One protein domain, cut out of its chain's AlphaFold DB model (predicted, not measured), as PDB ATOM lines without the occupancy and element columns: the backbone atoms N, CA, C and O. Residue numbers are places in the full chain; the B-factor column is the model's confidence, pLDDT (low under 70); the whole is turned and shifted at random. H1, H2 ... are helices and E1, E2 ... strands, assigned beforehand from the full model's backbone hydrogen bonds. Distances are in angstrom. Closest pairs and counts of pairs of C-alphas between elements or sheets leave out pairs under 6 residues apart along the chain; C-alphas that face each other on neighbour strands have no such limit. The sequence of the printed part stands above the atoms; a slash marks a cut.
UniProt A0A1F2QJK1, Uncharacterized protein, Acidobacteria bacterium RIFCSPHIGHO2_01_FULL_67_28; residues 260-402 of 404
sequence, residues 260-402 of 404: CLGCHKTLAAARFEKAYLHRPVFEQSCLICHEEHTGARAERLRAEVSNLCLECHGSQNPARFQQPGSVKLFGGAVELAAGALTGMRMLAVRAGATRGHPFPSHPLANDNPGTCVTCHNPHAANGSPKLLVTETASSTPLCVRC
ATOM      1  N   CYS A 260     -34.235  14.566 -39.098       90.81
ATOM      2  CA  CYS A 260     -34.821  13.690 -38.091       90.81
ATOM      3  C   CYS A 260     -35.098  14.453 -36.789       90.81
ATOM      4  O   CYS A 260     -36.173  14.329 -36.199       90.81
ATOM      5  N   LEU A 261     -34.145  15.281 -36.348       89.12
ATOM      6  CA  LEU A 261     -34.271  16.046 -35.104       89.12
ATOM      7  C   LEU A 261     -35.404  17.083 -35.133       89.12
ATOM      8  O   LEU A 261     -35.875  17.474 -34.069       89.12
ATOM      9  N   GLY A 262     -35.886  17.480 -36.319       85.38
ATOM     10  CA  GLY A 262     -37.069  18.336 -36.448       85.38
ATOM     11  C   GLY A 262     -38.325  17.732 -35.809       85.38
ATOM     12  O   GLY A 262     -39.141  18.465 -35.253       85.38
ATOM     13  N   CYS A 263     -38.445  16.401 -35.822       88.94
ATOM     14  CA  CYS A 263     -39.564  15.677 -35.213       88.94
ATOM     15  C   CYS A 263     -39.152  14.929 -33.935       88.94
ATOM     16  O   CYS A 263     -39.922  14.858 -32.978       88.94
ATOM     17  N   HIS A 264     -37.926  14.400 -33.870       91.12
ATOM     18  CA  HIS A 264     -37.411  13.664 -32.711       91.12
ATOM     19  C   HIS A 264     -36.893  14.608 -31.611       91.12
ATOM     20  O   HIS A 264     -35.714  14.590 -31.252       91.12
ATOM     21  N   LYS A 265     -37.798  15.422 -31.049       87.38
ATOM     22  CA  LYS A 265     -37.487  16.523 -30.118       87.38
ATOM     23  C   LYS A 265     -36.699  16.093 -28.876       87.38
ATOM     24  O   LYS A 265     -35.781  16.796 -28.476       87.38
ATOM     25  N   THR A 266     -36.979  14.919 -28.306       89.00
ATOM     26  CA  THR A 266     -36.208  14.391 -27.162       89.00
ATOM     27  C   THR A 266     -34.738  14.165 -27.519       89.00
ATOM     28  O   THR A 266     -33.851  14.457 -26.723       89.00
ATOM     29  N   LEU A 267     -34.463  13.671 -28.731       89.88
ATOM     30  CA  LEU A 267     -33.094  13.486 -29.204       89.88
ATOM     31  C   LEU A 267     -32.447  14.829 -29.564       89.88
ATOM     32  O   LEU A 267     -31.259  15.025 -29.314       89.88
ATOM     33  N   ALA A 268     -33.232  15.765 -30.104       86.56
ATOM     34  CA  ALA A 268     -32.774  17.121 -30.382       86.56
ATOM     35  C   ALA A 268     -32.324  17.832 -29.096       86.56
ATOM     36  O   ALA A 268     -31.230  18.387 -29.067       86.56
ATOM     37  N   ALA A 269     -33.111  17.731 -28.022       84.19
ATOM     38  CA  ALA A 269     -32.768  18.251 -26.701       84.19
ATOM     39  C   ALA A 269     -31.520  17.563 -26.124       84.19
ATOM     40  O   ALA A 269     -30.593  18.230 -25.666       84.19
ATOM     41  N   ALA A 270     -31.427  16.232 -26.254       86.75
ATOM     42  CA  ALA A 270     -30.279  15.471 -25.766       86.75
ATOM     43  C   ALA A 270     -28.941  15.935 -26.367       86.75
ATOM     44  O   ALA A 270     -27.926  15.876 -25.680       86.75
ATOM     45  N   ARG A 271     -28.929  16.448 -27.606       84.44
ATOM     46  CA  ARG A 271     -27.728  17.033 -28.230       84.44
ATOM     47  C   ARG A 271     -27.124  18.178 -27.409       84.44
ATOM     48  O   ARG A 271     -25.925  18.421 -27.505       84.44
ATOM     49  N   PHE A 272     -27.950  18.895 -26.653       78.62
ATOM     50  CA  PHE A 272     -27.554  20.083 -25.897       78.62
ATOM     51  C   PHE A 272     -27.509  19.833 -24.391       78.62
ATOM     52  O   PHE A 272     -26.674  20.409 -23.702       78.62
ATOM     53  N   GLU A 273     -28.381  18.966 -23.885       82.62
ATOM     54  CA  GLU A 273     -28.503  18.676 -22.453       82.62
ATOM     55  C   GLU A 273     -27.537  17.594 -21.968       82.62
ATOM     56  O   GLU A 273     -27.304  17.474 -20.763       82.62
ATOM     57  N   LYS A 274     -27.028  16.752 -22.881       86.19
ATOM     58  CA  LYS A 274     -26.201  15.605 -22.513       86.19
ATOM     59  C   LYS A 274     -24.712  15.904 -22.629       86.19
ATOM     60  O   LYS A 274     -24.243  16.357 -23.668       86.19
ATOM     61  N   ALA A 275     -23.962  15.569 -21.579       87.75
ATOM     62  CA  ALA A 275     -22.515  15.785 -21.515       87.75
ATOM     63  C   ALA A 275     -21.724  14.895 -22.490       87.75
ATOM     64  O   ALA A 275     -20.690  15.307 -23.012       87.75
ATOM     65  N   TYR A 276     -22.201  13.674 -22.743       89.62
ATOM     66  CA  TYR A 276     -21.550  12.713 -23.628       89.62
ATOM     67  C   TYR A 276     -22.494  12.308 -24.753       89.62
ATOM     68  O   TYR A 276     -23.551  11.714 -24.525       89.62
ATOM     69  N   LEU A 277     -22.079  12.601 -25.982       90.81
ATOM     70  CA  LEU A 277     -22.824  12.316 -27.200       90.81
ATOM     71  C   LEU A 277     -22.192  11.146 -27.956       90.81
ATOM     72  O   LEU A 277     -20.968  11.040 -28.067       90.81
ATOM     73  N   HIS A 278     -23.023  10.282 -28.529       91.56
ATOM     74  CA  HIS A 278     -22.568   9.273 -29.471       91.56
ATOM     75  C   HIS A 278     -22.304   9.937 -30.823       91.56
ATOM     76  O   HIS A 278     -23.229  10.286 -31.559       91.56
ATOM     77  N   ARG A 279     -21.020  10.121 -31.142       86.94
ATOM     78  CA  ARG A 279     -20.554  10.913 -32.289       86.94
ATOM     79  C   ARG A 279     -21.291  10.631 -33.613       86.94
ATOM     80  O   ARG A 279     -21.754  11.596 -34.223       86.94
ATOM     81  N   PRO A 280     -21.492   9.368 -34.052       88.12
ATOM     82  CA  PRO A 280     -22.176   9.083 -35.320       88.12
ATOM     83  C   PRO A 280     -23.599   9.658 -35.419       88.12
ATOM     84  O   PRO A 280     -24.063   9.980 -36.509       88.12
ATOM     85  N   VAL A 281     -24.286   9.823 -34.286       88.62
ATOM     86  CA  VAL A 281     -25.689  10.265 -34.230       88.62
ATOM     87  C   VAL A 281     -25.815  11.767 -34.477       88.62
ATOM     88  O   VAL A 281     -26.743  12.197 -35.157       88.62
ATOM     89  N   PHE A 282     -24.891  12.564 -33.936       86.44
ATOM     90  CA  PHE A 282     -25.005  14.028 -33.925       86.44
ATOM     91  C   PHE A 282     -24.063  14.744 -34.890       86.44
ATOM     92  O   PHE A 282     -24.298  15.915 -35.195       86.44
ATOM     93  N   GLU A 283     -23.025  14.061 -35.376       82.38
ATOM     94  CA  GLU A 283     -22.054  14.627 -36.321       82.38
ATOM     95  C   GLU A 283     -22.149  14.022 -37.725       82.38
ATOM     96  O   GLU A 283     -21.619  14.606 -38.665       82.38
ATOM     97  N   GLN A 284     -22.796  12.863 -37.888       86.12
ATOM     98  CA  GLN A 284     -22.824  12.156 -39.171       86.12
ATOM     99  C   GLN A 284     -24.249  11.965 -39.685       86.12
ATOM    100  O   GLN A 284     -24.725  12.767 -40.487       86.12
ATOM    101  N   SER A 285     -24.938  10.902 -39.272       90.12
ATOM    102  CA  SER A 285     -26.278  10.601 -39.775       90.12
ATOM    103  C   SER A 285     -26.971   9.541 -38.930       90.12
ATOM    104  O   SER A 285     -26.383   8.512 -38.593       90.12
ATOM    105  N   CYS A 286     -28.268   9.733 -38.681       92.06
ATOM    106  CA  CYS A 286     -29.126   8.703 -38.091       92.06
ATOM    107  C   CYS A 286     -29.205   7.451 -38.986       92.06
ATOM    108  O   CYS A 286     -29.368   6.335 -38.489       92.06
ATOM    109  N   LEU A 287     -29.035   7.632 -40.301       92.19
ATOM    110  CA  LEU A 287     -29.178   6.573 -41.301       92.19
ATOM    111  C   LEU A 287     -28.010   5.587 -41.329       92.19
ATOM    112  O   LEU A 287     -28.063   4.596 -42.052       92.19
ATOM    113  N   ILE A 288     -26.971   5.812 -40.524       92.38
ATOM    114  CA  ILE A 288     -25.923   4.811 -40.295       92.38
ATOM    115  C   ILE A 288     -26.526   3.573 -39.625       92.38
ATOM    116  O   ILE A 288     -26.159   2.448 -39.951       92.38
ATOM    117  N   CYS A 289     -27.473   3.783 -38.710       93.69
ATOM    118  CA  CYS A 289     -28.066   2.729 -37.893       93.69
ATOM    119  C   CYS A 289     -29.525   2.440 -38.253       93.69
ATOM    120  O   CYS A 289     -29.959   1.286 -38.170       93.69
ATOM    121  N   HIS A 290     -30.258   3.477 -38.657       93.94
ATOM    122  CA  HIS A 290     -31.667   3.405 -39.018       93.94
ATOM    123  C   HIS A 290     -31.870   3.406 -40.536       93.94
ATOM    124  O   HIS A 290     -31.057   3.940 -41.290       93.94
ATOM    125  N   GLU A 291     -32.981   2.836 -40.973       92.56
ATOM    126  CA  GLU A 291     -33.539   3.002 -42.309       92.56
ATOM    127  C   GLU A 291     -34.626   4.091 -42.268       92.56
ATOM    128  O   GLU A 291     -35.451   4.153 -41.352       92.56
ATOM    129  N   GLU A 292     -34.587   4.989 -43.248       88.88
ATOM    130  CA  GLU A 292     -35.309   6.266 -43.289       88.88
ATOM    131  C   GLU A 292     -36.820   6.142 -43.518       88.88
ATOM    132  O   GLU A 292     -37.597   6.921 -42.967       88.88
ATOM    133  N   HIS A 293     -37.248   5.156 -44.306       92.38
ATOM    134  CA  HIS A 293     -38.648   4.988 -44.700       92.38
ATOM    135  C   HIS A 293     -39.253   3.735 -44.093       92.38
ATOM    136  O   HIS A 293     -40.259   3.785 -43.387       92.38
ATOM    137  N   THR A 294     -38.629   2.603 -44.383       92.25
ATOM    138  CA  THR A 294     -39.118   1.277 -44.040       92.25
ATOM    139  C   THR A 294     -37.962   0.426 -43.556       92.25
ATOM    140  O   THR A 294     -36.814   0.689 -43.904       92.25
ATOM    141  N   GLY A 295     -38.257  -0.583 -42.745       91.62
ATOM    142  CA  GLY A 295     -37.246  -1.523 -42.290       91.62
ATOM    143  C   GLY A 295     -37.820  -2.884 -41.940       91.62
ATOM    144  O   GLY A 295     -39.007  -3.046 -41.643       91.62
ATOM    145  N   ALA A 296     -36.944  -3.885 -41.946       90.94
ATOM    146  CA  ALA A 296     -37.300  -5.258 -41.578       90.94
ATOM    147  C   ALA A 296     -37.421  -5.459 -40.053       90.94
ATOM    148  O   ALA A 296     -37.927  -6.486 -39.591       90.94
ATOM    149  N   ARG A 297     -36.939  -4.494 -39.259       91.94
ATOM    150  CA  ARG A 297     -36.833  -4.570 -37.796       91.94
ATOM    151  C   ARG A 297     -37.523  -3.397 -37.116       91.94
ATOM    152  O   ARG A 297     -37.653  -2.322 -37.701       91.94
ATOM    153  N   ALA A 298     -37.919  -3.611 -35.860       90.12
ATOM    154  CA  ALA A 298     -38.440  -2.552 -35.009       90.12
ATOM    155  C   ALA A 298     -37.435  -1.395 -34.946       90.12
ATOM    156  O   ALA A 298     -36.226  -1.600 -35.061       90.12
ATOM    157  N   GLU A 299     -37.949  -0.174 -34.840       91.19
ATOM    158  CA  GLU A 299     -37.157   1.055 -34.960       91.19
ATOM    159  C   GLU A 299     -36.359   1.203 -36.262       91.19
ATOM    160  O   GLU A 299     -35.519   2.094 -36.369       91.19
ATOM    161  N   ARG A 300     -36.683   0.406 -37.289       93.81
ATOM    162  CA  ARG A 300     -36.038   0.412 -38.609       93.81
ATOM    163  C   ARG A 300     -34.523   0.217 -38.515       93.81
ATOM    164  O   ARG A 300     -33.763   0.876 -39.208       93.81
ATOM    165  N   LEU A 301     -34.063  -0.651 -37.614       93.81
ATOM    166  CA  LEU A 301     -32.634  -0.926 -37.455       93.81
ATOM    167  C   LEU A 301     -32.091  -1.778 -38.612       93.81
ATOM    168  O   LEU A 301     -32.652  -2.831 -38.939       93.81
ATOM    169  N   ARG A 302     -30.930  -1.390 -39.155       93.06
ATOM    170  CA  ARG A 302     -30.260  -2.118 -40.254       93.06
ATOM    171  C   ARG A 302     -29.827  -3.540 -39.880       93.06
ATOM    172  O   ARG A 302     -29.740  -4.415 -40.739       93.06
ATOM    173  N   ALA A 303     -29.584  -3.792 -38.597       90.75
ATOM    174  CA  ALA A 303     -29.169  -5.085 -38.063       90.75
ATOM    175  C   ALA A 303     -29.782  -5.332 -36.677       90.75
ATOM    176  O   ALA A 303     -30.319  -4.420 -36.051       90.75
ATOM    177  N   GLU A 304     -29.672  -6.569 -36.183       87.31
ATOM    178  CA  GLU A 304     -29.958  -6.873 -34.777       87.31
ATOM    179  C   GLU A 304     -29.106  -5.997 -33.856       87.31
ATOM    180  O   GLU A 304     -27.935  -5.759 -34.149       87.31
ATOM    181  N   VAL A 305     -29.673  -5.556 -32.730       86.12
ATOM    182  CA  VAL A 305     -29.101  -4.507 -31.865       86.12
ATOM    183  C   VAL A 305     -27.616  -4.719 -31.556       86.12
ATOM    184  O   VAL A 305     -26.814  -3.804 -31.716       86.12
ATOM    185  N   SER A 306     -27.218  -5.925 -31.143       83.56
ATOM    186  CA  SER A 306     -25.809  -6.205 -30.843       83.56
ATOM    187  C   SER A 306     -24.937  -6.174 -32.104       83.56
ATOM    188  O   SER A 306     -23.864  -5.580 -32.088       83.56
ATOM    189  N   ASN A 307     -25.401  -6.745 -33.218       84.50
ATOM    190  CA  ASN A 307     -24.655  -6.752 -34.482       84.50
ATOM    191  C   ASN A 307     -24.504  -5.344 -35.073       84.50
ATOM    192  O   ASN A 307     -23.477  -5.047 -35.675       84.50
ATOM    193  N   LEU A 308     -25.482  -4.465 -34.843       89.69
ATOM    194  CA  LEU A 308     -25.431  -3.062 -35.244       89.69
ATOM    195  C   LEU A 308     -24.223  -2.346 -34.631       89.69
ATOM    196  O   LEU A 308     -23.459  -1.690 -35.334       89.69
ATOM    197  N   CYS A 309     -24.018  -2.532 -33.324       87.81
ATOM    198  CA  CYS A 309     -22.874  -1.977 -32.607       87.81
ATOM    199  C   CYS A 309     -21.563  -2.631 -33.061       87.81
ATOM    200  O   CYS A 309     -20.550  -1.953 -33.233       87.81
ATOM    201  N   LEU A 310     -21.570  -3.955 -33.242       85.00
ATOM    202  CA  LEU A 310     -20.372  -4.729 -33.568       85.00
ATOM    203  C   LEU A 310     -19.855  -4.497 -34.988       85.00
ATOM    204  O   LEU A 310     -18.660  -4.697 -35.208       85.00
ATOM    205  N   GLU A 311     -20.687  -4.011 -35.910       87.12
ATOM    206  CA  GLU A 311     -20.244  -3.625 -37.255       87.12
ATOM    207  C   GLU A 311     -19.103  -2.600 -37.204       87.12
ATOM    208  O   GLU A 311     -18.173  -2.657 -38.008       87.12
ATOM    209  N   CYS A 312     -19.140  -1.708 -36.212       87.56
ATOM    210  CA  CYS A 312     -18.107  -0.705 -35.990       87.56
ATOM    211  C   CYS A 312     -17.204  -1.080 -34.805       87.56
ATOM    212  O   CYS A 312     -15.983  -1.106 -34.927       87.56
ATOM    213  N   HIS A 313     -17.785  -1.443 -33.661       85.81
ATOM    214  CA  HIS A 313     -17.038  -1.668 -32.425       85.81
ATOM    215  C   HIS A 313     -16.444  -3.078 -32.283       85.81
ATOM    216  O   HIS A 313     -15.586  -3.278 -31.430       85.81
ATOM    217  N   GLY A 314     -16.885  -4.067 -33.063       78.12
ATOM    218  CA  GLY A 314     -16.558  -5.486 -32.866       78.12
ATOM    219  C   GLY A 314     -15.456  -6.055 -33.765       78.12
ATOM    220  O   GLY A 314     -15.146  -7.239 -33.652       78.12
ATOM    221  N   SER A 315     -14.876  -5.261 -34.674       66.50
ATOM    222  CA  SER A 315     -13.880  -5.762 -35.633       66.50
ATOM    223  C   SER A 315     -12.589  -6.225 -34.945       66.50
ATOM    224  O   SER A 315     -11.959  -5.467 -34.209       66.50
ATOM    225  N   GLN A 316     -12.140  -7.445 -35.263       62.84
ATOM    226  CA  GLN A 316     -10.802  -7.932 -34.891       62.84
ATOM    227  C   GLN A 316      -9.683  -7.310 -35.745       62.84
ATOM    228  O   GLN A 316      -8.511  -7.447 -35.409       62.84
ATOM    229  N   ASN A 317     -10.034  -6.613 -36.834       67.00
ATOM    230  CA  ASN A 317      -9.092  -5.914 -37.702       67.00
ATOM    231  C   ASN A 317      -9.452  -4.413 -37.805       67.00
ATOM    232  O   ASN A 317     -10.238  -4.022 -38.677       67.00
ATOM    233  N   PRO A 318      -8.886  -3.556 -36.935       68.50
ATOM    234  CA  PRO A 318      -9.103  -2.106 -36.961       68.50
ATOM    235  C   PRO A 318      -8.632  -1.436 -38.259       68.50
ATOM    236  O   PRO A 318      -9.132  -0.368 -38.612       68.50
ATOM    237  N   ALA A 319      -7.714  -2.068 -39.004       72.88
ATOM    238  CA  ALA A 319      -7.183  -1.518 -40.248       72.88
ATOM    239  C   ALA A 319      -8.255  -1.376 -41.344       72.88
ATOM    240  O   ALA A 319      -8.057  -0.591 -42.267       72.88
ATOM    241  N   ARG A 320      -9.407  -2.065 -41.230       74.19
ATOM    242  CA  ARG A 320     -10.575  -1.888 -42.121       74.19
ATOM    243  C   ARG A 320     -11.077  -0.439 -42.147       74.19
ATOM    244  O   ARG A 320     -11.580   0.003 -43.173       74.19
ATOM    245  N   PHE A 321     -10.939   0.293 -41.043       77.38
ATOM    246  CA  PHE A 321     -11.441   1.667 -40.912       77.38
ATOM    247  C   PHE A 321     -10.377   2.738 -41.178       77.38
ATOM    248  O   PHE A 321     -10.686   3.925 -41.158       77.38
ATOM    249  N   GLN A 322      -9.133   2.319 -41.412       71.94
ATOM    250  CA  GLN A 322      -7.976   3.197 -41.614       71.94
ATOM    251  C   GLN A 322      -7.500   3.211 -43.077       71.94
ATOM    252  O   GLN A 322      -6.488   3.835 -43.383       71.94
ATOM    253  N   GLN A 323      -8.205   2.520 -43.981       68.00
ATOM    254  CA  GLN A 323      -7.861   2.496 -45.403       68.00
ATOM    255  C   GLN A 323      -8.186   3.838 -46.082       68.00
ATOM    256  O   GLN A 323      -9.209   4.452 -45.758       68.00
ATOM    257  N   PRO A 324      -7.366   4.284 -47.050       66.88
ATOM    258  CA  PRO A 324      -7.705   5.420 -47.901       66.88
ATOM    259  C   PRO A 324      -8.936   5.092 -48.763       66.88
ATOM    260  O   PRO A 324      -9.025   4.011 -49.342       66.88
ATOM    261  N   GLY A 325      -9.891   6.024 -48.848       80.56
ATOM    262  CA  GLY A 325     -11.159   5.842 -49.567       80.56
ATOM    263  C   GLY A 325     -12.374   5.849 -48.636       80.56
ATOM    264  O   GLY A 325     -12.416   6.600 -47.671       80.56
ATOM    265  N   SER A 326     -13.389   5.042 -48.928       84.06
ATOM    266  CA  SER A 326     -14.643   4.998 -48.166       84.06
ATOM    267  C   SER A 326     -14.699   3.823 -47.185       84.06
ATOM    268  O   SER A 326     -14.276   2.712 -47.522       84.06
ATOM    269  N   VAL A 327     -15.333   4.005 -46.027       86.31
ATOM    270  CA  VAL A 327     -15.679   2.902 -45.123       86.31
ATOM    271  C   VAL A 327     -17.067   2.376 -45.467       86.31
ATOM    272  O   VAL A 327     -18.060   3.078 -45.302       86.31
ATOM    273  N   LYS A 328     -17.141   1.113 -45.889       88.62
ATOM    274  CA  LYS A 328     -18.405   0.414 -46.146       88.62
ATOM    275  C   LYS A 328     -18.841  -0.374 -44.921       88.62
ATOM    276  O   LYS A 328     -18.055  -1.169 -44.394       88.62
ATOM    277  N   LEU A 329     -20.083  -0.186 -44.499       88.44
ATOM    278  CA  LEU A 329     -20.725  -0.891 -43.392       88.44
ATOM    279  C   LEU A 329     -21.935  -1.676 -43.911       88.44
ATOM    280  O   LEU A 329     -22.505  -1.337 -44.951       88.44
ATOM    281  N   PHE A 330     -22.320  -2.732 -43.192       90.12
ATOM    282  CA  PHE A 330     -23.531  -3.520 -43.468       90.12
ATOM    283  C   PHE A 330     -23.591  -4.039 -44.913       90.12
ATOM    284  O   PHE A 330     -24.578  -3.856 -45.621       90.12
ATOM    285  N   GLY A 331     -22.492  -4.633 -45.388       85.75
ATOM    286  CA  GLY A 331     -22.408  -5.154 -46.757       85.75
ATOM    287  C   GLY A 331     -22.401  -4.077 -47.850       85.75
ATOM    288  O   GLY A 331     -22.656  -4.394 -49.005       85.75
ATOM    289  N   GLY A 332     -22.107  -2.818 -47.504       88.12
ATOM    290  CA  GLY A 332     -22.079  -1.695 -48.446       88.12
ATOM    291  C   GLY A 332     -23.358  -0.864 -48.478       88.12
ATOM    292  O   GLY A 332     -23.405   0.113 -49.213       88.12
ATOM    293  N   ALA A 333     -24.362  -1.199 -47.662       88.56
ATOM    294  CA  ALA A 333     -25.587  -0.406 -47.544       88.56
ATOM    295  C   ALA A 333     -25.349   0.988 -46.938       88.56
ATOM    296  O   ALA A 333     -26.160   1.891 -47.126       88.56
ATOM    297  N   VAL A 334     -24.250   1.165 -46.200       90.25
ATOM    298  CA  VAL A 334     -23.814   2.466 -45.688       90.25
ATOM    299  C   VAL A 334     -22.369   2.687 -46.097       90.25
ATOM    300  O   VAL A 334     -21.507   1.842 -45.846       90.25
ATOM    301  N   GLU A 335     -22.106   3.843 -46.694       89.88
ATOM    302  CA  GLU A 335     -20.774   4.270 -47.096       89.88
ATOM    303  C   GLU A 335     -20.433   5.588 -46.402       89.88
ATOM    304  O   GLU A 335     -21.162   6.573 -46.504       89.88
ATOM    305  N   LEU A 336     -19.340   5.586 -45.643       87.00
ATOM    306  CA  LEU A 336     -18.843   6.744 -44.911       87.00
ATOM    307  C   LEU A 336     -17.536   7.235 -45.529       87.00
ATOM    308  O   LEU A 336     -16.743   6.447 -46.047       87.00
ATOM    309  N   ALA A 337     -17.286   8.537 -45.419       85.19
ATOM    310  CA  ALA A 337     -16.028   9.135 -45.846       85.19
ATOM    311  C   ALA A 337     -14.818   8.552 -45.091       85.19
ATOM    312  O   ALA A 337     -14.937   8.051 -43.963       85.19
ATOM    313  N   ALA A 338     -13.637   8.662 -45.704       80.00
ATOM    314  CA  ALA A 338     -12.370   8.279 -45.087       80.00
ATOM    315  C   ALA A 338     -12.235   8.924 -43.703       80.00
ATOM    316  O   ALA A 338     -12.471  10.120 -43.537       80.00
ATOM    317  N   GLY A 339     -11.854   8.139 -42.698       78.56
ATOM    318  CA  GLY A 339     -11.629   8.663 -41.353       78.56
ATOM    319  C   GLY A 339     -12.888   9.093 -40.585       78.56
ATOM    320  O   GLY A 339     -12.760   9.573 -39.458       78.56
ATOM    321  N   ALA A 340     -14.100   8.861 -41.103       81.38
ATOM    322  CA  ALA A 340     -15.343   9.132 -40.365       81.38
ATOM    323  C   ALA A 340     -15.397   8.399 -39.006       81.38
ATOM    324  O   ALA A 340     -15.972   8.888 -38.030       81.38
ATOM    325  N   LEU A 341     -14.751   7.236 -38.905       81.31
ATOM    326  CA  LEU A 341     -14.674   6.439 -37.676       81.31
ATOM    327  C   LEU A 341     -13.324   6.577 -36.947       81.31
ATOM    328  O   LEU A 341     -13.024   5.799 -36.041       81.31
ATOM    329  N   THR A 342     -12.507   7.578 -37.290       78.56
ATOM    330  CA  THR A 342     -11.218   7.822 -36.620       78.56
ATOM    331  C   THR A 342     -11.421   8.097 -35.132       78.56
ATOM    332  O   THR A 342     -12.282   8.895 -34.749       78.56
ATOM    333  N   GLY A 343     -10.622   7.437 -34.289       76.94
ATOM    334  CA  GLY A 343     -10.695   7.557 -32.828       76.94
ATOM    335  C   GLY A 343     -11.820   6.743 -32.180       76.94
ATOM    336  O   GLY A 343     -11.993   6.803 -30.963       76.94
ATOM    337  N   MET A 344     -12.579   5.965 -32.958       83.75
ATOM    338  CA  MET A 344     -13.600   5.076 -32.418       83.75
ATOM    339  C   MET A 344     -12.980   3.974 -31.553       83.75
ATOM    340  O   MET A 344     -12.001   3.325 -31.923       83.75
ATOM    341  N   ARG A 345     -13.596   3.723 -30.396       80.38
ATOM    342  CA  ARG A 345     -13.168   2.665 -29.483       80.38
ATOM    343  C   ARG A 345     -13.584   1.292 -30.000       80.38
ATOM    344  O   ARG A 345     -14.773   1.011 -30.119       80.38
ATOM    345  N   MET A 346     -12.612   0.408 -30.185       80.19
ATOM    346  CA  MET A 346     -12.866  -1.006 -30.446       80.19
ATOM    347  C   MET A 346     -13.147  -1.753 -29.140       80.19
ATOM    348  O   MET A 346     -12.522  -1.502 -28.105       80.19
ATOM    349  N   LEU A 347     -14.098  -2.678 -29.187       77.25
ATOM    350  CA  LEU A 347     -14.439  -3.578 -28.100       77.25
ATOM    351  C   LEU A 347     -13.754  -4.922 -28.343       77.25
ATOM    352  O   LEU A 347     -13.877  -5.521 -29.408       77.25
ATOM    353  N   ALA A 348     -13.052  -5.418 -27.327       69.19
ATOM    354  CA  ALA A 348     -12.480  -6.757 -27.346       69.19
ATOM    355  C   ALA A 348     -13.594  -7.792 -27.126       69.19
ATOM    356  O   ALA A 348     -13.834  -8.246 -26.006       69.19
ATOM    357  N   VAL A 349     -14.313  -8.134 -28.193       64.12
ATOM    358  CA  VAL A 349     -15.351  -9.166 -28.156       64.12
ATOM    359  C   VAL A 349     -14.694 -10.516 -28.412       64.12
ATOM    360  O   VAL A 349     -14.082 -10.735 -29.456       64.12
ATOM    361  N   ARG A 350     -14.765 -11.422 -27.429       58.47
ATOM    362  CA  ARG A 350     -14.174 -12.764 -27.551       58.47
ATOM    363  C   ARG A 350     -14.822 -13.520 -28.714       58.47
ATOM    364  O   ARG A 350     -16.038 -13.455 -28.896       58.47
ATOM    365  N   ALA A 351     -14.017 -14.265 -29.473       51.12
ATOM    366  CA  ALA A 351     -14.510 -15.131 -30.542       51.12
ATOM    367  C   ALA A 351     -15.582 -16.093 -29.992       51.12
ATOM    368  O   ALA A 351     -15.360 -16.759 -28.983       51.12
ATOM    369  N   GLY A 352     -16.762 -16.117 -30.620       49.56
ATOM    370  CA  GLY A 352     -17.911 -16.915 -30.172       49.56
ATOM    371  C   GLY A 352     -18.887 -16.204 -29.222       49.56
ATOM    372  O   GLY A 352     -19.934 -16.769 -28.912       49.56
ATOM    373  N   ALA A 353     -18.619 -14.965 -28.792       51.84
ATOM    374  CA  ALA A 353     -19.592 -14.160 -28.050       51.84
ATOM    375  C   ALA A 353     -20.683 -13.626 -29.000       51.84
ATOM    376  O   ALA A 353     -20.649 -12.486 -29.454       51.84
ATOM    377  N   THR A 354     -21.679 -14.454 -29.302       49.25
ATOM    378  CA  THR A 354     -22.773 -14.145 -30.243       49.25
ATOM    379  C   THR A 354     -23.840 -13.193 -29.688       49.25
ATOM    380  O   THR A 354     -24.815 -12.903 -30.372       49.25
ATOM    381  N   ARG A 355     -23.693 -12.709 -28.444       53.91
ATOM    382  CA  ARG A 355     -24.769 -12.006 -27.713       53.91
ATOM    383  C   ARG A 355     -24.417 -10.609 -27.196       53.91
ATOM    384  O   ARG A 355     -25.237  -9.998 -26.526       53.91
ATOM    385  N   GLY A 356     -23.229 -10.073 -27.491       52.25
ATOM    386  CA  GLY A 356     -22.842  -8.734 -27.009       52.25
ATOM    387  C   GLY A 356     -22.640  -8.641 -25.487       52.25
ATOM    388  O   GLY A 356     -22.620  -7.544 -24.936       52.25
ATOM    389  N   HIS A 357     -22.472  -9.782 -24.811       55.31
ATOM    390  CA  HIS A 357     -22.223  -9.853 -23.375       55.31
ATOM    391  C   HIS A 357     -20.710  -9.985 -23.093       55.31
ATOM    392  O   HIS A 357     -20.095 -10.944 -23.566       55.31
ATOM    393  N   PRO A 358     -20.082  -9.063 -22.335       51.53
ATOM    394  CA  PRO A 358     -18.635  -9.080 -22.106       51.53
ATOM    395  C   PRO A 358     -18.165 -10.100 -21.051       51.53
ATOM    396  O   PRO A 358     -16.963 -10.348 -20.963       51.53
ATOM    397  N   PHE A 359     -19.066 -10.716 -20.272       52.19
ATOM    398  CA  PHE A 359     -18.695 -11.718 -19.261       52.19
ATOM    399  C   PHE A 359     -19.189 -13.124 -19.648       52.19
ATOM    400  O   PHE A 359     -20.393 -13.330 -19.799       52.19
ATOM    401  N   PRO A 360     -18.304 -14.118 -19.817       41.91
ATOM    402  CA  PRO A 360     -18.730 -15.510 -19.904       41.91
ATOM    403  C   PRO A 360     -19.464 -15.877 -18.608       41.91
ATOM    404  O   PRO A 360     -18.973 -15.555 -17.529       41.91
ATOM    405  N   SER A 361     -20.614 -16.545 -18.705       48.69
ATOM    406  CA  SER A 361     -21.279 -17.153 -17.541       48.69
ATOM    407  C   SER A 361     -21.829 -16.170 -16.499       48.69
ATOM    408  O   SER A 361     -21.740 -16.428 -15.303       48.69
ATOM    409  N   HIS A 362     -22.417 -15.054 -16.928       51.97
ATOM    410  CA  HIS A 362     -23.223 -14.229 -16.032       51.97
ATOM    411  C   HIS A 362     -24.697 -14.651 -16.147       51.97
ATOM    412  O   HIS A 362     -25.353 -14.272 -17.122       51.97
ATOM    413  N   PRO A 363     -25.230 -15.454 -15.208       50.28
ATOM    414  CA  PRO A 363     -26.640 -15.810 -15.208       50.28
ATOM    415  C   PRO A 363     -27.442 -14.539 -14.927       50.28
ATOM    416  O   PRO A 363     -27.421 -14.004 -13.822       50.28
ATOM    417  N   LEU A 364     -28.105 -13.997 -15.946       49.75
ATOM    418  CA  LEU A 364     -29.227 -13.103 -15.696       49.75
ATOM    419  C   LEU A 364     -30.346 -13.993 -15.159       49.75
ATOM    420  O   LEU A 364     -30.681 -14.995 -15.792       49.75
ATOM    421  N   ALA A 365     -30.899 -13.663 -13.993       46.16
ATOM    422  CA  ALA A 365     -32.143 -14.284 -13.568       46.16
ATOM    423  C   ALA A 365     -33.177 -14.036 -14.684       46.16
ATOM    424  O   ALA A 365     -33.391 -12.883 -15.062       46.16
ATOM    425  N   ASN A 366     -33.774 -15.109 -15.219       48.19
ATOM    426  CA  ASN A 366     -34.871 -15.125 -16.210       48.19
ATOM    427  C   ASN A 366     -34.518 -15.282 -17.708       48.19
ATOM    428  O   ASN A 366     -35.215 -14.702 -18.536       48.19
ATOM    429  N   ASP A 367     -33.503 -16.073 -18.080       50.38
ATOM    430  CA  ASP A 367     -33.294 -16.617 -19.448       50.38
ATOM    431  C   ASP A 367     -33.251 -15.623 -20.633       50.38
ATOM    432  O   ASP A 367     -33.148 -16.040 -21.788       50.38
ATOM    433  N   ASN A 368     -33.261 -14.309 -20.392       52.44
ATOM    434  CA  ASN A 368     -33.311 -13.299 -21.443       52.44
ATOM    435  C   ASN A 368     -31.953 -12.581 -21.546       52.44
ATOM    436  O   ASN A 368     -31.668 -11.683 -20.748       52.44
ATOM    437  N   PRO A 369     -31.059 -12.986 -22.471       60.19
ATOM    438  CA  PRO A 369     -29.757 -12.351 -22.613       60.19
ATOM    439  C   PRO A 369     -29.943 -10.896 -23.066       60.19
ATOM    440  O   PRO A 369     -30.408 -10.637 -24.174       60.19
ATOM    441  N   GLY A 370     -29.584  -9.942 -22.201       70.12
ATOM    442  CA  GLY A 370     -29.589  -8.517 -22.536       70.12
ATOM    443  C   GLY A 370     -28.697  -8.200 -23.742       70.12
ATOM    444  O   GLY A 370     -27.735  -8.913 -24.030       70.12
ATOM    445  N   THR A 371     -29.012  -7.116 -24.448       78.38
ATOM    446  CA  THR A 371     -28.221  -6.610 -25.583       78.38
ATOM    447  C   THR A 371     -27.357  -5.428 -25.140       78.38
ATOM    448  O   THR A 371     -27.432  -4.982 -23.994       78.38
ATOM    449  N   CYS A 372     -26.547  -4.864 -26.040       82.50
ATOM    450  CA  CYS A 372     -25.735  -3.682 -25.724       82.50
ATOM    451  C   CYS A 372     -26.571  -2.530 -25.133       82.50
ATOM    452  O   CYS A 372     -26.119  -1.869 -24.197       82.50
ATOM    453  N   VAL A 373     -27.807  -2.331 -25.613       87.56
ATOM    454  CA  VAL A 373     -28.681  -1.237 -25.149       87.56
ATOM    455  C   VAL A 373     -29.343  -1.493 -23.794       87.56
ATOM    456  O   VAL A 373     -29.940  -0.594 -23.210       87.56
ATOM    457  N   THR A 374     -29.198  -2.697 -23.236       83.31
ATOM    458  CA  THR A 374     -29.572  -2.967 -21.841       83.31
ATOM    459  C   THR A 374     -28.693  -2.167 -20.870       83.31
ATOM    460  O   THR A 374     -29.154  -1.761 -19.802       83.31
ATOM    461  N   CYS A 375     -27.442  -1.906 -21.264       82.88
ATOM    462  CA  CYS A 375     -26.428  -1.243 -20.445       82.88
ATOM    463  C   CYS A 375     -26.031   0.137 -20.978       82.88
ATOM    464  O   CYS A 375     -25.661   1.010 -20.190       82.88
ATOM    465  N   HIS A 376     -26.110   0.339 -22.295       88.25
ATOM    466  CA  HIS A 376     -25.647   1.549 -22.966       88.25
ATOM    467  C   HIS A 376     -26.788   2.311 -23.647       88.25
ATOM    468  O   HIS A 376     -27.627   1.723 -24.319       88.25
ATOM    469  N   ASN A 377     -26.809   3.633 -23.510       91.56
ATOM    470  CA  ASN A 377     -27.638   4.494 -24.334       91.56
ATOM    471  C   ASN A 377     -26.926   4.692 -25.687       91.56
ATOM    472  O   ASN A 377     -25.804   5.198 -25.705       91.56
ATOM    473  N   PRO A 378     -27.532   4.305 -26.821       92.25
ATOM    474  CA  PRO A 378     -26.880   4.383 -28.129       92.25
ATOM    475  C   PRO A 378     -26.757   5.816 -28.673       92.25
ATOM    476  O   PRO A 378     -26.126   6.016 -29.709       92.25
ATOM    477  N   HIS A 379     -27.364   6.804 -28.011       94.00
ATOM    478  CA  HIS A 379     -27.395   8.186 -28.474       94.00
ATOM    479  C   HIS A 379     -26.611   9.128 -27.564       94.00
ATOM    480  O   HIS A 379     -25.697   9.789 -28.040       94.00
ATOM    481  N   ALA A 380     -26.950   9.223 -26.278       92.44
ATOM    482  CA  ALA A 380     -26.324  10.194 -25.381       92.44
ATOM    483  C   ALA A 380     -26.517   9.844 -23.897       92.44
ATOM    484  O   ALA A 380     -27.484   9.169 -23.542       92.44
ATOM    485  N   ALA A 381     -25.620  10.325 -23.032       91.19
ATOM    486  CA  ALA A 381     -25.707  10.189 -21.574       91.19
ATOM    487  C   ALA A 381     -24.958  11.326 -20.847       91.19
ATOM    488  O   ALA A 381     -24.094  11.983 -21.420       91.19
ATOM    489  N   ASN A 382     -25.247  11.528 -19.563       83.81
ATOM    490  CA  ASN A 382     -24.596  12.503 -18.684       83.81
ATOM    491  C   ASN A 382     -23.520  11.885 -17.795       83.81
ATOM    492  O   ASN A 382     -22.463  12.472 -17.594       83.81
ATOM    493  N   GLY A 383     -23.784  10.699 -17.250       77.62
ATOM    494  CA  GLY A 383     -22.961  10.175 -16.160       77.62
ATOM    495  C   GLY A 383     -21.607   9.616 -16.577       77.62
ATOM    496  O   GLY A 383     -20.716   9.508 -15.741       77.62
ATOM    497  N   SER A 384     -21.432   9.213 -17.837       81.44
ATOM    498  CA  SER A 384     -20.233   8.486 -18.249       81.44
ATOM    499  C   SER A 384     -19.933   8.638 -19.741       81.44
ATOM    500  O   SER A 384     -20.845   8.451 -20.549       81.44
ATOM    501  N   PRO A 385     -18.650   8.786 -20.137       84.56
ATOM    502  CA  PRO A 385     -18.235   8.693 -21.541       84.56
ATOM    503  C   PRO A 385     -18.455   7.294 -22.137       84.56
ATOM    504  O   PRO A 385     -18.292   7.091 -23.337       84.56
ATOM    505  N   LYS A 386     -18.825   6.303 -21.312       84.56
ATOM    506  CA  LYS A 386     -19.244   4.964 -21.753       84.56
ATOM    507  C   LYS A 386     -20.731   4.895 -22.118       84.56
ATOM    508  O   LYS A 386     -21.217   3.800 -22.383       84.56
ATOM    509  N   LEU A 387     -21.449   6.020 -22.081       89.69
ATOM    510  CA  LEU A 387     -22.871   6.123 -22.405       89.69
ATOM    511  C   LEU A 387     -23.745   5.145 -21.606       89.69
ATOM    512  O   LEU A 387     -24.551   4.426 -22.175       89.69
ATOM    513  N   LEU A 388     -23.561   5.050 -20.287       88.19
ATOM    514  CA  LEU A 388     -24.350   4.125 -19.464       88.19
ATOM    515  C   LEU A 388     -25.799   4.610 -19.311       88.19
ATOM    516  O   LEU A 388     -26.035   5.777 -19.011       88.19
ATOM    517  N   VAL A 389     -26.764   3.691 -19.414       86.81
ATOM    518  CA  VAL A 389     -28.203   3.993 -19.232       86.81
ATOM    519  C   VAL A 389     -28.570   4.449 -17.818       86.81
ATOM    520  O   VAL A 389     -29.653   4.978 -17.608       86.81
ATOM    521  N   THR A 390     -27.706   4.207 -16.827       83.25
ATOM    522  CA  THR A 390     -27.954   4.599 -15.432       83.25
ATOM    523  C   THR A 390     -27.648   6.064 -15.161       83.25
ATOM    524  O   THR A 390     -27.881   6.509 -14.045       83.25
ATOM    525  N   GLU A 391     -27.114   6.801 -16.142       78.50
ATOM    526  CA  GLU A 391     -26.746   8.215 -15.996       78.50
ATOM    527  C   GLU A 391     -25.744   8.463 -14.846       78.50
ATOM    528  O   GLU A 391     -25.616   9.572 -14.337       78.50
ATOM    529  N   THR A 392     -24.969   7.435 -14.468       75.31
ATOM    530  CA  THR A 392     -23.927   7.480 -13.429       75.31
ATOM    531  C   THR A 392     -22.541   7.180 -13.993       75.31
ATOM    532  O   THR A 392     -22.400   6.429 -14.958       75.31
ATOM    533  N   ALA A 393     -21.495   7.694 -13.339       73.00
ATOM    534  CA  ALA A 393     -20.106   7.380 -13.696       73.00
ATOM    535  C   ALA A 393     -19.707   5.938 -13.343       73.00
ATOM    536  O   ALA A 393     -18.917   5.314 -14.056       73.00
ATOM    537  N   SER A 394     -20.273   5.400 -12.257       77.00
ATOM    538  CA  SER A 394     -20.037   4.030 -11.798       77.00
ATOM    539  C   SER A 394     -20.937   3.023 -12.517       77.00
ATOM    540  O   SER A 394     -22.095   3.318 -12.813       77.00
ATOM    541  N   SER A 395     -20.418   1.812 -12.744       73.69
ATOM    542  CA  SER A 395     -21.180   0.653 -13.225       73.69
ATOM    543  C   SER A 395     -21.922  -0.090 -12.109       73.69
ATOM    544  O   SER A 395     -22.747  -0.946 -12.408       73.69
ATOM    545  N   THR A 396     -21.678   0.219 -10.830       79.88
ATOM    546  CA  THR A 396     -22.358  -0.442  -9.700       79.88
ATOM    547  C   THR A 396     -23.885  -0.323  -9.773       79.88
ATOM    548  O   THR A 396     -24.551  -1.352  -9.652       79.88
ATOM    549  N   PRO A 397     -24.477   0.859 -10.051       79.62
ATOM    550  CA  PRO A 397     -25.928   0.982 -10.199       79.62
ATOM    551  C   PRO A 397     -26.493   0.119 -11.332       79.62
ATOM    552  O   PRO A 397     -27.621  -0.357 -11.239       79.62
ATOM    553  N   LEU A 398     -25.709  -0.125 -12.386       78.19
ATOM    554  CA  LEU A 398     -26.105  -1.003 -13.485       78.19
ATOM    555  C   LEU A 398     -26.164  -2.464 -13.021       78.19
ATOM    556  O   LEU A 398     -27.141  -3.147 -13.313       78.19
ATOM    557  N   CYS A 399     -25.173  -2.924 -12.254       73.50
ATOM    558  CA  CYS A 399     -25.168  -4.274 -11.685       73.50
ATOM    559  C   CYS A 399     -26.373  -4.501 -10.754       73.50
ATOM    560  O   CYS A 399     -27.038  -5.529 -10.857       73.50
ATOM    561  N   VAL A 400     -26.712  -3.519  -9.910       77.38
ATOM    562  CA  VAL A 400     -27.860  -3.600  -8.982       77.38
ATOM    563  C   VAL A 400     -29.199  -3.753  -9.714       77.38
ATOM    564  O   VAL A 400     -30.120  -4.361  -9.180       77.38
ATOM    565  N   ARG A 401     -29.335  -3.262 -10.954       74.25
ATOM    566  CA  ARG A 401     -30.579  -3.433 -11.731       74.25
ATOM    567  C   ARG A 401     -30.882  -4.890 -12.089       74.25
ATOM    568  O   ARG A 401     -32.047  -5.199 -12.318       74.25
ATOM    569  N   CYS A 402     -29.865  -5.746 -12.150       67.44
ATOM    570  CA  CYS A 402     -29.994  -7.142 -12.573       67.44
ATOM    571  C   CYS A 402     -29.786  -8.153 -11.433       67.44
ATOM    572  O   CYS A 402     -30.143  -9.312 -11.607       67.44
TER     573      CYS A 402
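AT A GLANCE: This is residues 260 to 402 of the 404 residues of an uncharacterized protein of Acidobacteria bacterium RIFCSPHIGHO2_01_FULL_67_28 (UniProt A0A1F2QJK1). Little regular structure: a rounded body of long loops and short helices, with H3 touching H5 near the middle, the hairpin E1 and E2 toward one end, H6 toward the other. The 143 printed residues include, in order, H1 H2 H3 H4 E1 E2 H5 H6; mostly helix, with 43 residues in named elements. It is compact, radius of gyration of the C-alphas 15.9 A, spanning 44 by 38 by 31 A.

IN THESE COORDINATES: Find C-alpha 327 at (-15.679, 2.902, -45.123): E1 runs to 329, E2 from 334 to 336. See H3, 305 to 313, 12.4 A; H4, 318 to 321; H5, 372 to 375; H2, 279 to 284; H1, 265 to 273, 12.0 A; H6, 396 to 400, ending at (-27.860, -3.600, -8.982).

HOW THE PARTS SIT: In the antiparallel hairpin E1 and E2, N 327 and O 336, 2.8 A apart, are within hydrogen-bond range. H3 touches H5, closest C-alphas Ser 306 and Cys 372, 5.7 A. H1 and H2 are close but not clearly touching, closest C-alphas Arg 271 and Phe 282, 7.0 A. Every O i to N i+4 pair is within range in H2 and H6, 4 of 5 in H1 and H3; H4 and H5 are too short.

THE WHOLE: The printed part has no cut; links H2 to H3, E2 to H5 and H5 to H6 are long. Among 29 residues under pLDDT 70 are 348 to 369.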